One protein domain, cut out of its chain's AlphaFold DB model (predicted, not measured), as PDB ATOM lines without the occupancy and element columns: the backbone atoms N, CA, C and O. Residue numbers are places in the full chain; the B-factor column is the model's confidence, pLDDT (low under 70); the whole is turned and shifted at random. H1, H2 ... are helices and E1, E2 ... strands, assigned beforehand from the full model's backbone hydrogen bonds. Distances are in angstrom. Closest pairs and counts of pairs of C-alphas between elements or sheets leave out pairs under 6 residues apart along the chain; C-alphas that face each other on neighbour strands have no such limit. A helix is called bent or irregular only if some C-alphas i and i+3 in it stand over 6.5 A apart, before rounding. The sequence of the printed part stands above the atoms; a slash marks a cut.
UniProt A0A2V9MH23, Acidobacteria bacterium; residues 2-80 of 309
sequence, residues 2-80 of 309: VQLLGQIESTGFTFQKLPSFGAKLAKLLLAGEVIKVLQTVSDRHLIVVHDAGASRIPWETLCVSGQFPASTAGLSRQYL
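What this domain is: This is residues 2 to 80 of the 309 residues of a protein of Acidobacteria bacterium (UniProt A0A2V9MH23). A small ribbon of two parallel strands, E1 and E2, makes one side of the domain and a helical hairpin, H1 and H2, makes another, with part of the long unnamed stretch of residues 51 to 68 running between them through the middle. The short helix H4 sits at the end of the ribbon where both strands begin, and H3 follows H2 at a steep angle. The printed part has 79 residues, with four named helices and two named strands in the order H1, H2, H3, E1, H4, E2, and its class is mixed, helices and strands. The whole is compact, with a radius of gyration of the C-alphas of 12.3 A and spans of 33 by 28 by 21 A.

How they stand to each other: E1, residues 46 to 50, and E2, residues 75 to 79, are parallel neighbours at 24 degrees. N 48 and O 76, 2.9 A apart, and N 76 and O 46, 3.0 A apart, are within hydrogen-bond range. H4, residues 69 to 74, completes a strand-helix-strand unit, two parallel neighbour strands with a helix between them along the chain: E1, H4, E2. The closest C-alphas of E1 and H4, those of Leu 46 and Gly 74, are 6.2 A apart. H2, residues 15 to 29, is apart from both strands and from H4. H1, residues 2 to 8, and H2 form a helical hairpin: they touch, closest at the C-alphas of Leu 4 and Leu 25, 7.5 A apart, with a shallow tilt of 26 degrees, opposite ways. H3, residues 32 to 40, is close to H2 but not clearly touching; the C-alphas of Ala 26 and Ile 35 come closest, at 7.5 A, and the tilt is steep, 54 degrees. O i to N i+4 pairs within hydrogen-bond range number 9 of 11 in H2, 4 of 5 in H3, 1 of 2 in H4 and 1 of 3 in H1, where 3 of 4 O i to N i+3 pairs are within range.

Where its parts are: E1 is 12.5 A long and begins at C-alpha 46, (6.777, 5.232, 90.766). E2 is 13.4 A long and ends at C-alpha 79, (-6.029, 2.885, 95.321). H2, 21.2 A long, begins at C-alpha 15, (16.076, 10.933, 109.711). H2 is irregular, with C-alphas 16 and 19 7.0 A apart, and so is H4, with C-alphas 70 and 73 6.52 A apart, both only just. H3 is 13.1 A long, H1 11.0 A and H4 5.7 A.

The domain as a whole: The C-alphas farthest apart, those of Thr 11 and Thr 40, are 34.9 A apart. The printed part has no cut. The link from E1 to H4, 18 residues, is long. The mean pLDDT of the printed part is 91.2, and residue 9 is under 70.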
ATOM      1  N   VAL A   2       4.734  -5.772 111.222       75.88
ATOM      2  CA  VAL A   2       4.190  -4.932 112.321       75.88
ATOM      3  C   VAL A   2       5.276  -4.303 113.208       75.88
ATOM      4  O   VAL A   2       5.277  -3.095 113.417       75.88
ATOM      5  N   GLN A   3       6.253  -5.094 113.667       79.19
ATOM      6  CA  GLN A   3       7.362  -4.592 114.489       79.19
ATOM      7  C   GLN A   3       8.243  -3.566 113.759       79.19
ATOM      8  O   GLN A   3       8.794  -2.679 114.401       79.19
ATOM      9  N   LEU A   4       8.398  -3.691 112.435       83.94
ATOM     10  CA  LEU A   4       9.151  -2.717 111.648       83.94
ATOM     11  C   LEU A   4       8.345  -1.425 111.547       83.94
ATOM     12  O   LEU A   4       8.866  -0.393 111.934       83.94
ATOM     13  N   LEU A   5       7.078  -1.488 111.125       81.44
ATOM     14  CA  LEU A   5       6.217  -0.308 110.977       81.44
ATOM     15  C   LEU A   5       6.084   0.497 112.279       81.44
ATOM     16  O   LEU A   5       6.158   1.714 112.241       81.44
ATOM     17  N   GLY A   6       6.037  -0.152 113.446       77.31
ATOM     18  CA  GLY A   6       6.041   0.568 114.727       77.31
ATOM     19  C   GLY A   6       7.315   1.386 115.012       77.31
ATOM     20  O   GLY A   6       7.325   2.200 115.933       77.31
ATOM     21  N   GLN A   7       8.403   1.193 114.254       83.25
ATOM     22  CA  GLN A   7       9.643   1.951 114.436       83.25
ATOM     23  C   GLN A   7       9.543   3.375 113.909       83.25
ATOM     24  O   GLN A   7       9.993   4.261 114.629       83.25
ATOM     25  N   ILE A   8       8.987   3.602 112.707       77.62
ATOM     26  CA  ILE A   8       8.915   4.954 112.105       77.62
ATOM     27  C   ILE A   8       8.076   5.907 112.955       77.62
ATOM     28  O   ILE A   8       8.356   7.093 113.063       77.62
ATOM     29  N   GLU A   9       7.109   5.326 113.644       66.25
ATOM     30  CA  GLU A   9       6.198   5.989 114.556       66.25
ATOM     31  C   GLU A   9       6.818   6.260 115.940       66.25
ATOM     32  O   GLU A   9       6.308   7.063 116.716       66.25
ATOM     33  N   SER A  10       7.925   5.605 116.298       74.75
ATOM     34  CA  SER A  10       8.512   5.744 117.634       74.75
ATOM     35  C   SER A  10       9.155   7.121 117.852       74.75
ATOM     36  O   SER A  10       9.803   7.679 116.971       74.75
ATOM     37  N   THR A  11       9.083   7.650 119.078       70.06
ATOM     38  CA  THR A  11       9.661   8.966 119.435       70.06
ATOM     39  C   THR A  11      11.181   9.056 119.256       70.06
ATOM     40  O   THR A  11      11.732  10.160 119.212       70.06
ATOM     41  N   GLY A  12      11.862   7.909 119.181       77.31
ATOM     42  CA  GLY A  12      13.295   7.790 118.926       77.31
ATOM     43  C   GLY A  12      13.645   7.525 117.461       77.31
ATOM     44  O   GLY A  12      14.813   7.244 117.169       77.31
ATOM     45  N   PHE A  13      12.671   7.538 116.548       83.75
ATOM     46  CA  PHE A  13      12.938   7.467 115.121       83.75
ATOM     47  C   PHE A  13      13.493   8.797 114.622       83.75
ATOM     48  O   PHE A  13      13.060   9.868 115.043       83.75
ATOM     49  N   THR A  14      14.502   8.725 113.763       89.50
ATOM     50  CA  THR A  14      15.209   9.903 113.264       89.50
ATOM     51  C   THR A  14      15.457   9.758 111.776       89.50
ATOM     52  O   THR A  14      15.459   8.650 111.235       89.50
ATOM     53  N   PHE A  15      15.740  10.881 111.127       90.31
ATOM     54  CA  PHE A  15      16.076  10.933 109.711       90.31
ATOM     55  C   PHE A  15      17.220   9.983 109.333       90.31
ATOM     56  O   PHE A  15      17.136   9.265 108.341       90.31
ATOM     57  N   GLN A  16      18.247   9.873 110.180       93.44
ATOM     58  CA  GLN A  16      19.399   8.993 109.951       93.44
ATOM     59  C   GLN A  16      19.027   7.500 109.954       93.44
ATOM     60  O   GLN A  16      19.734   6.687 109.361       93.44
ATOM     61  N   LYS A  17      17.922   7.112 110.605       94.00
ATOM     62  CA  LYS A  17      17.448   5.718 110.622       94.00
ATOM     63  C   LYS A  17      16.671   5.347 109.360       94.00
ATOM     64  O   LYS A  17      16.578   4.153 109.050       94.00
ATOM     65  N   LEU A  18      16.156   6.341 108.632       93.31
ATOM     66  CA  LEU A  18      15.242   6.172 107.506       93.31
ATOM     67  C   LEU A  18      15.813   5.309 106.365       93.31
ATOM     68  O   LEU A  18      15.095   4.411 105.931       93.31
ATOM     69  N   PRO A  19      17.090   5.436 105.938       95.62
ATOM     70  CA  PRO A  19      17.635   4.561 104.893       95.62
ATOM     71  C   PRO A  19      17.642   3.084 105.300       95.62
ATOM     72  O   PRO A  19      17.216   2.211 104.545       95.62
ATOM     73  N   SER A  20      18.066   2.789 106.536       96.06
ATOM     74  CA  SER A  20      18.094   1.411 107.043       96.06
ATOM     75  C   SER A  20      16.687   0.828 107.202       96.06
ATOM     76  O   SER A  20      16.471  -0.355 106.930       96.06
ATOM     77  N   PHE A  21      15.732   1.659 107.629       95.69
ATOM     78  CA  PHE A  21      14.326   1.300 107.757       95.69
ATOM     79  C   PHE A  21      13.727   0.985 106.386       95.69
ATOM     80  O   PHE A  21      13.203  -0.111 106.187       95.69
ATOM     81  N   GLY A  22      13.891   1.896 105.425       96.31
ATOM     82  CA  GLY A  22      13.390   1.763 104.064       96.31
ATOM     83  C   GLY A  22      13.955   0.550 103.334       96.31
ATOM     84  O   GLY A  22      13.216  -0.152 102.651       96.31
ATOM     85  N   ALA A  23      15.240   0.242 103.531       96.81
ATOM     86  CA  ALA A  23      15.876  -0.924 102.922       96.81
ATOM     87  C   ALA A  23      15.357  -2.245 103.514       96.81
ATOM     88  O   ALA A  23      15.174  -3.228 102.793       96.81
ATOM     89  N   LYS A  24      15.092  -2.283 104.830       96.81
ATOM     90  CA  LYS A  24      14.436  -3.432 105.478       96.81
ATOM     91  C   LYS A  24      12.997  -3.583 104.993       96.81
ATOM     92  O   LYS A  24      12.576  -4.703 104.725       96.81
ATOM     93  N   LEU A  25      12.268  -2.474 104.862       95.75
ATOM     94  CA  LEU A  25      10.893  -2.473 104.374       95.75
ATOM     95  C   LEU A  25      10.825  -2.990 102.931       95.75
ATOM     96  O   LEU A  25      10.052  -3.903 102.659       95.75
ATOM     97  N   ALA A  26      11.701  -2.506 102.046       96.06
ATOM     98  CA  ALA A  26      11.793  -2.969 100.662       96.06
ATOM     99  C   ALA A  26      12.019  -4.485 100.570       96.06
ATOM    100  O   ALA A  26      11.291  -5.166  99.858       96.06
ATOM    101  N   LYS A  27      12.965  -5.035 101.346       95.62
ATOM    102  CA  LYS A  27      13.252  -6.484 101.369       95.62
ATOM    103  C   LYS A  27      12.108  -7.340 101.911       95.62
ATOM    104  O   LYS A  27      12.045  -8.521 101.594       95.62
ATOM    105  N   LEU A  28      11.253  -6.781 102.767       95.06
ATOM    106  CA  LEU A  28      10.094  -7.495 103.304       95.06
ATOM    107  C   LEU A  28       8.906  -7.493 102.340       95.06
ATOM    108  O   LEU A  28       8.097  -8.412 102.399       95.06
ATOM    109  N   LEU A  29       8.771  -6.449 101.523       94.69
ATOM    110  CA  LEU A  29       7.600  -6.236 100.673       94.69
ATOM    111  C   LEU A  29       7.806  -6.676  99.226       94.69
ATOM    112  O   LEU A  29       6.844  -7.045  98.562       94.69
ATOM    113  N   LEU A  30       9.038  -6.595  98.724       95.19
ATOM    114  CA  LEU A  30       9.342  -6.754  97.309       95.19
ATOM    115  C   LEU A  30      10.252  -7.961  97.088       95.19
ATOM    116  O   LEU A  30      11.245  -8.147  97.795       95.19
ATOM    117  N   ALA A  31       9.942  -8.747  96.057       96.12
ATOM    118  CA  ALA A  31      10.839  -9.789  95.572       96.12
ATOM    119  C   ALA A  31      12.169  -9.180  95.085       96.12
ATOM    120  O   ALA A  31      12.223  -8.024  94.647       96.12
ATOM    121  N   GLY A  32      13.252  -9.958  95.136       95.44
ATOM    122  CA  GLY A  32      14.589  -9.481  94.766       95.44
ATOM    123  C   GLY A  32      14.670  -8.985  93.318       95.44
ATOM    124  O   GLY A  32      15.377  -8.023  93.031       95.44
ATOM    125  N   GLU A  33      13.906  -9.597  92.419       96.44
ATOM    126  CA  GLU A  33      13.753  -9.213  91.017       96.44
ATOM    127  C   GLU A  33      13.125  -7.823  90.884       96.44
ATOM    128  O   GLU A  33      13.624  -6.998  90.124       96.44
ATOM    129  N   VAL A  34      12.089  -7.526  91.676       95.38
ATOM    130  CA  VAL A  34      11.437  -6.207  91.681       95.38
ATOM    131  C   VAL A  34      12.410  -5.138  92.172       95.38
ATOM    132  O   VAL A  34      12.513  -4.079  91.562       95.38
ATOM    133  N   ILE A  35      13.186  -5.426  93.222       95.50
ATOM    134  CA  ILE A  35      14.220  -4.507  93.722       95.50
ATOM    135  C   ILE A  35      15.258  -4.208  92.629       95.50
ATOM    136  O   ILE A  35      15.630  -3.051  92.452       95.50
ATOM    137  N   LYS A  36      15.696  -5.222  91.870       94.88
ATOM    138  CA  LYS A  36      16.625  -5.036  90.741       94.88
ATOM    139  C   LYS A  36      16.013  -4.176  89.637       94.88
ATOM    140  O   LYS A  36      16.680  -3.276  89.142       94.88
ATOM    141  N   VAL A  37      14.748  -4.402  89.277       94.81
ATOM    142  CA  VAL A  37      14.056  -3.582  88.268       94.81
ATOM    143  C   VAL A  37      13.954  -2.130  88.728       94.81
ATOM    144  O   VAL A  37      14.302  -1.237  87.961       94.81
ATOM    145  N   LEU A  38      13.580  -1.876  89.986       94.00
ATOM    146  CA  LEU A  38      13.495  -0.516  90.533       94.00
ATOM    147  C   LEU A  38      14.824   0.251  90.442       94.00
ATOM    148  O   LEU A  38      14.811   1.461  90.247       94.00
ATOM    149  N   GLN A  39      15.969  -0.435  90.523       91.94
ATOM    150  CA  GLN A  39      17.284   0.193  90.327       91.94
ATOM    151  C   GLN A  39      17.505   0.672  88.886       91.94
ATOM    152  O   GLN A  39      18.219   1.648  88.677       91.94
ATOM    153  N   THR A  40      16.908  -0.001  87.899       93.19
ATOM    154  CA  THR A  40      17.050   0.344  86.472       93.19
ATOM    155  C   THR A  40      16.125   1.468  86.009       93.19
ATOM    156  O   THR A  40      16.327   1.998  84.923       93.19
ATOM    157  N   VAL A  41      15.127   1.834  86.819       92.56
ATOM    158  CA  VAL A  41      14.135   2.881  86.515       92.56
ATOM    159  C   VAL A  41      14.114   3.972  87.590       92.56
ATOM    160  O   VAL A  41      13.076   4.570  87.862       92.56
ATOM    161  N   SER A  42      15.254   4.219  88.240       90.88
ATOM    162  CA  SER A  42      15.376   5.181  89.346       90.88
ATOM    163  C   SER A  42      15.114   6.638  88.942       90.88
ATOM    164  O   SER A  42      14.872   7.479  89.803       90.88
ATOM    165  N   ASP A  43      15.124   6.933  87.642       92.06
ATOM    166  CA  ASP A  43      14.777   8.215  87.026       92.06
ATOM    167  C   ASP A  43      13.275   8.355  86.708       92.06
ATOM    168  O   ASP A  43      12.847   9.384  86.185       92.06
ATOM    169  N   ARG A  44      12.457   7.334  86.999       93.62
ATOM    170  CA  ARG A  44      11.022   7.305  86.681       93.62
ATOM    171  C   ARG A  44      10.158   7.431  87.930       93.62
ATOM    172  O   ARG A  44      10.426   6.813  88.958       93.62
ATOM    173  N   HIS A  45       9.072   8.196  87.813       95.94
ATOM    174  CA  HIS A  45       8.063   8.305  88.867       95.94
ATOM    175  C   HIS A  45       7.410   6.940  89.115       95.94
ATOM    176  O   HIS A  45       6.920   6.301  88.182       95.94
ATOM    177  N   LEU A  46       7.367   6.509  90.375       96.38
ATOM    178  CA  LEU A  46       6.777   5.232  90.766       96.38
ATOM    179  C   LEU A  46       5.299   5.401  91.141       96.38
ATOM    180  O   LEU A  46       4.956   6.206  92.005       96.38
ATOM    181  N   ILE A  47       4.421   4.602  90.535       97.00
ATOM    182  CA  ILE A  47       3.013   4.516  90.935       97.00
ATOM    183  C   ILE A  47       2.815   3.210  91.697       97.00
ATOM    184  O   ILE A  47       2.957   2.124  91.135       97.00
ATOM    185  N   VAL A  48       2.485   3.310  92.984       96.38
ATOM    186  CA  VAL A  48       2.165   2.149  93.815       96.38
ATOM    187  C   VAL A  48       0.669   1.882  93.741       96.38
ATOM    188  O   VAL A  48      -0.140   2.633  94.286       96.38
ATOM    189  N   VAL A  49       0.309   0.793  93.072       95.12
ATOM    190  CA  VAL A  49      -1.070   0.317  92.977       95.12
ATOM    191  C   VAL A  49      -1.337  -0.644  94.133       95.12
ATOM    192  O   VAL A  49      -0.606  -1.622  94.288       95.12
ATOM    193  N   HIS A  50      -2.336  -0.365  94.973       93.12
ATOM    194  CA  HIS A  50      -2.556  -1.149  96.192       93.12
ATOM    195  C   HIS A  50      -4.015  -1.173  96.669       93.12
ATOM    196  O   HIS A  50      -4.824  -0.326  96.295       93.12
ATOM    197  N   ASP A  51      -4.325  -2.123  97.553       89.62
ATOM    198  CA  ASP A  51      -5.630  -2.291  98.199       89.62
ATOM    199  C   ASP A  51      -5.701  -1.624  99.594       89.62
ATOM    200  O   ASP A  51      -4.782  -0.916 100.031       89.62
ATOM    201  N   ALA A  52      -6.796  -1.869 100.319       83.94
ATOM    202  CA  ALA A  52      -7.009  -1.392 101.687       83.94
ATOM    203  C   ALA A  52      -5.938  -1.876 102.678       83.94
ATOM    204  O   ALA A  52      -5.521  -1.113 103.549       83.94
ATOM    205  N   GLY A  53      -5.461  -3.117 102.573       85.69
ATOM    206  CA  GLY A  53      -4.463  -3.659 103.497       85.69
ATOM    207  C   GLY A  53      -3.096  -3.005 103.304       85.69
ATOM    208  O   GLY A  53      -2.457  -2.566 104.264       85.69
ATOM    209  N   ALA A  54      -2.680  -2.880 102.047       90.50
ATOM    210  CA  ALA A  54      -1.397  -2.321 101.644       90.50
ATOM    211  C   ALA A  54      -1.330  -0.784 101.728       90.50
ATOM    212  O   ALA A  54      -0.241  -0.212 101.713       90.50
ATOM    213  N   SER A  55      -2.460  -0.098 101.905       88.31
ATOM    214  CA  SER A  55      -2.498   1.350 102.170       88.31
ATOM    215  C   SER A  55      -1.760   1.762 103.455       88.31
ATOM    216  O   SER A  55      -1.221   2.867 103.540       88.31
ATOM    217  N   ARG A  56      -1.679   0.840 104.429       86.25
ATOM    218  CA  ARG A  56      -1.009   0.998 105.733       86.25
ATOM    219  C   ARG A  56       0.512   0.884 105.647       86.25
ATOM    220  O   ARG A  56       1.197   0.955 106.667       86.25
ATOM    221  N   ILE A  57       1.051   0.665 104.455       91.38
ATOM    222  CA  ILE A  57       2.487   0.639 104.227       91.38
ATOM    223  C   ILE A  57       2.947   2.068 103.891       91.38
ATOM    224  O   ILE A  57       2.353   2.715 103.024       91.38
ATOM    225  N   PRO A  58       4.012   2.578 104.536       92.38
ATOM    226  CA  PRO A  58       4.598   3.874 104.213       92.38
ATOM    227  C   PRO A  58       5.510   3.737 102.985       92.38
ATOM    228  O   PRO A  58       6.737   3.741 103.098       92.38
ATOM    229  N   TRP A  59       4.919   3.546 101.806       95.38
ATOM    230  CA  TRP A  59       5.635   3.292 100.547       95.38
ATOM    231  C   TRP A  59       6.680   4.363 100.204       95.38
ATOM    232  O   TRP A  59       7.722   4.060  99.630       95.38
ATOM    233  N   GLU A  60       6.444   5.601 100.619       96.12
ATOM    234  CA  GLU A  60       7.313   6.760 100.424       96.12
ATOM    235  C   GLU A  60       8.674   6.598 101.116       96.12
ATOM    236  O   GLU A  60       9.662   7.210 100.718       96.12
ATOM    237  N   THR A  61       8.748   5.727 102.121       96.00
ATOM    238  CA  THR A  61       9.969   5.444 102.883       96.00
ATOM    239  C   THR A  61      10.832   4.353 102.255       96.00
ATOM    240  O   THR A  61      11.921   4.084 102.765       96.00
ATOM    241  N   LEU A  62      10.370   3.698 101.180       96.25
ATOM    242  CA  LEU A  62      11.135   2.654 100.504       96.25
ATOM    243  C   LEU A  62      12.510   3.184 100.093       96.25
ATOM    244  O   LEU A  62      12.625   4.211  99.428       96.25
ATOM    245  N   CYS A  63      13.553   2.446 100.472       96.12
ATOM    246  CA  CYS A  63      14.931   2.769 100.133       96.12
ATOM    247  C   CYS A  63      15.524   1.613  99.327       96.12
ATOM    248  O   CYS A  63      15.684   0.504  99.843       96.12
ATOM    249  N   VAL A  64      15.840   1.867  98.060       94.06
ATOM    250  CA  VAL A  64      16.426   0.897  97.132       94.06
ATOM    251  C   VAL A  64      17.803   1.411  96.737       94.06
ATOM    252  O   VAL A  64      17.933   2.513  96.217       94.06
ATOM    253  N   SER A  65      18.852   0.640  97.035       89.12
ATOM    254  CA  SER A  65      20.250   1.029  96.763       89.12
ATOM    255  C   SER A  65      20.648   2.407  97.309       89.12
ATOM    256  O   SER A  65      21.385   3.148  96.669       89.12
ATOM    257  N   GLY A  66      20.156   2.763  98.500       90.88
ATOM    258  CA  GLY A  66      20.452   4.051  99.135       90.88
ATOM    259  C   GLY A  66      19.648   5.234  98.584       90.88
ATOM    260  O   GLY A  66      19.809   6.345  99.079       90.88
ATOM    261  N   GLN A  67      18.768   5.006  97.607       92.69
ATOM    262  CA  GLN A  67      17.890   6.023  97.039       92.69
ATOM    263  C   GLN A  67      16.447   5.817  97.489       92.69
ATOM    264  O   GLN A  67      15.982   4.688  97.649       92.69
ATOM    265  N   PHE A  68      15.731   6.923  97.665       95.75
ATOM    266  CA  PHE A  68      14.299   6.923  97.932       95.75
ATOM    267  C   PHE A  68      13.560   7.321  96.652       95.75
ATOM    268  O   PHE A  68      13.654   8.487  96.255       95.75
ATOM    269  N   PRO A  69      12.814   6.412  95.994       95.06
ATOM    270  CA  PRO A  69      12.059   6.752  94.785       95.06
ATOM    271  C   PRO A  69      11.157   7.978  94.990       95.06
ATOM    272  O   PRO A  69      11.105   8.871  94.151       95.06
ATOM    273  N   ALA A  70      10.540   8.080  96.170       96.00
ATOM    274  CA  ALA A  70       9.612   9.148  96.522       96.00
ATOM    275  C   ALA A  70      10.199  10.566  96.523       96.00
ATOM    276  O   ALA A  70       9.440  11.496  96.245       96.00
ATOM    277  N   SER A  71      11.494  10.741  96.814       92.81
ATOM    278  CA  SER A  71      12.163  12.052  96.772       92.81
ATOM    279  C   SER A  71      13.085  12.247  95.564       92.81
ATOM    280  O   SER A  71      13.477  13.374  95.279       92.81
ATOM    281  N   THR A  72      13.407  11.178  94.827       92.31
ATOM    282  CA  THR A  72      14.284  11.233  93.643       92.31
ATOM    283  C   THR A  72      13.510  11.508  92.365       92.31
ATOM    284  O   THR A  72      13.601  12.619  91.870       92.31
ATOM    285  N   ALA A  73      12.747  10.549  91.842       92.69
ATOM    286  CA  ALA A  73      11.926  10.725  90.638       92.69
ATOM    287  C   ALA A  73      10.431  10.923  90.941       92.69
ATOM    288  O   ALA A  73       9.673  11.332  90.066       92.69
ATOM    289  N   GLY A  74      10.018  10.667  92.186       96.00
ATOM    290  CA  GLY A  74       8.649  10.817  92.665       96.00
ATOM    291  C   GLY A  74       7.957   9.478  92.936       96.00
ATOM    292  O   GLY A  74       8.309   8.430  92.394       96.00
ATOM    293  N   LEU A  75       6.963   9.519  93.828       97.50
ATOM    294  CA  LEU A  75       6.098   8.382  94.153       97.50
ATOM    295  C   LEU A  75       4.683   8.874  94.443       97.50
ATOM    296  O   LEU A  75       4.516   9.791  95.256       97.50
ATOM    297  N   SER A  76       3.697   8.244  93.809       97.00
ATOM    298  CA  SER A  76       2.268   8.413  94.083       97.00
ATOM    299  C   SER A  76       1.583   7.055  94.227       97.00
ATOM    300  O   SER A  76       2.173   6.003  93.966       97.00
ATOM    301  N   ARG A  77       0.327   7.077  94.667       96.19
ATOM    302  CA  ARG A  77      -0.472   5.886  94.927       96.19
ATOM    303  C   ARG A  77      -1.708   5.851  94.038       96.19
ATOM    304  O   ARG A  77      -2.328   6.878  93.759       96.19
ATOM    305  N   GLN A  78      -2.098   4.646  93.643       92.69
ATOM    306  CA  GLN A  78      -3.389   4.372  93.031       92.69
ATOM    307  C   GLN A  78      -4.112   3.337  93.886       92.69
ATOM    308  O   GLN A  78      -3.674   2.193  94.013       92.69
ATOM    309  N   TYR A  79      -5.213   3.762  94.497       89.44
ATOM    310  CA  TYR A  79      -6.029   2.885  95.321       89.44
ATOM    311  C   TYR A  79      -6.916   2.010  94.431       89.44
ATOM    312  O   TYR A  79      -7.568   2.525  93.524       89.44
ATOM    313  N   LEU A  80      -6.941   0.702  94.684       87.12
ATOM    314  CA  LEU A  80      -7.845  -0.244  94.034       87.12
ATOM    315  C   LEU A  80      -8.934  -0.680  95.015       87.12
ATOM    316  O   LEU A  80      -8.641  -1.279  96.050       87.12
TER     317      LEU A  80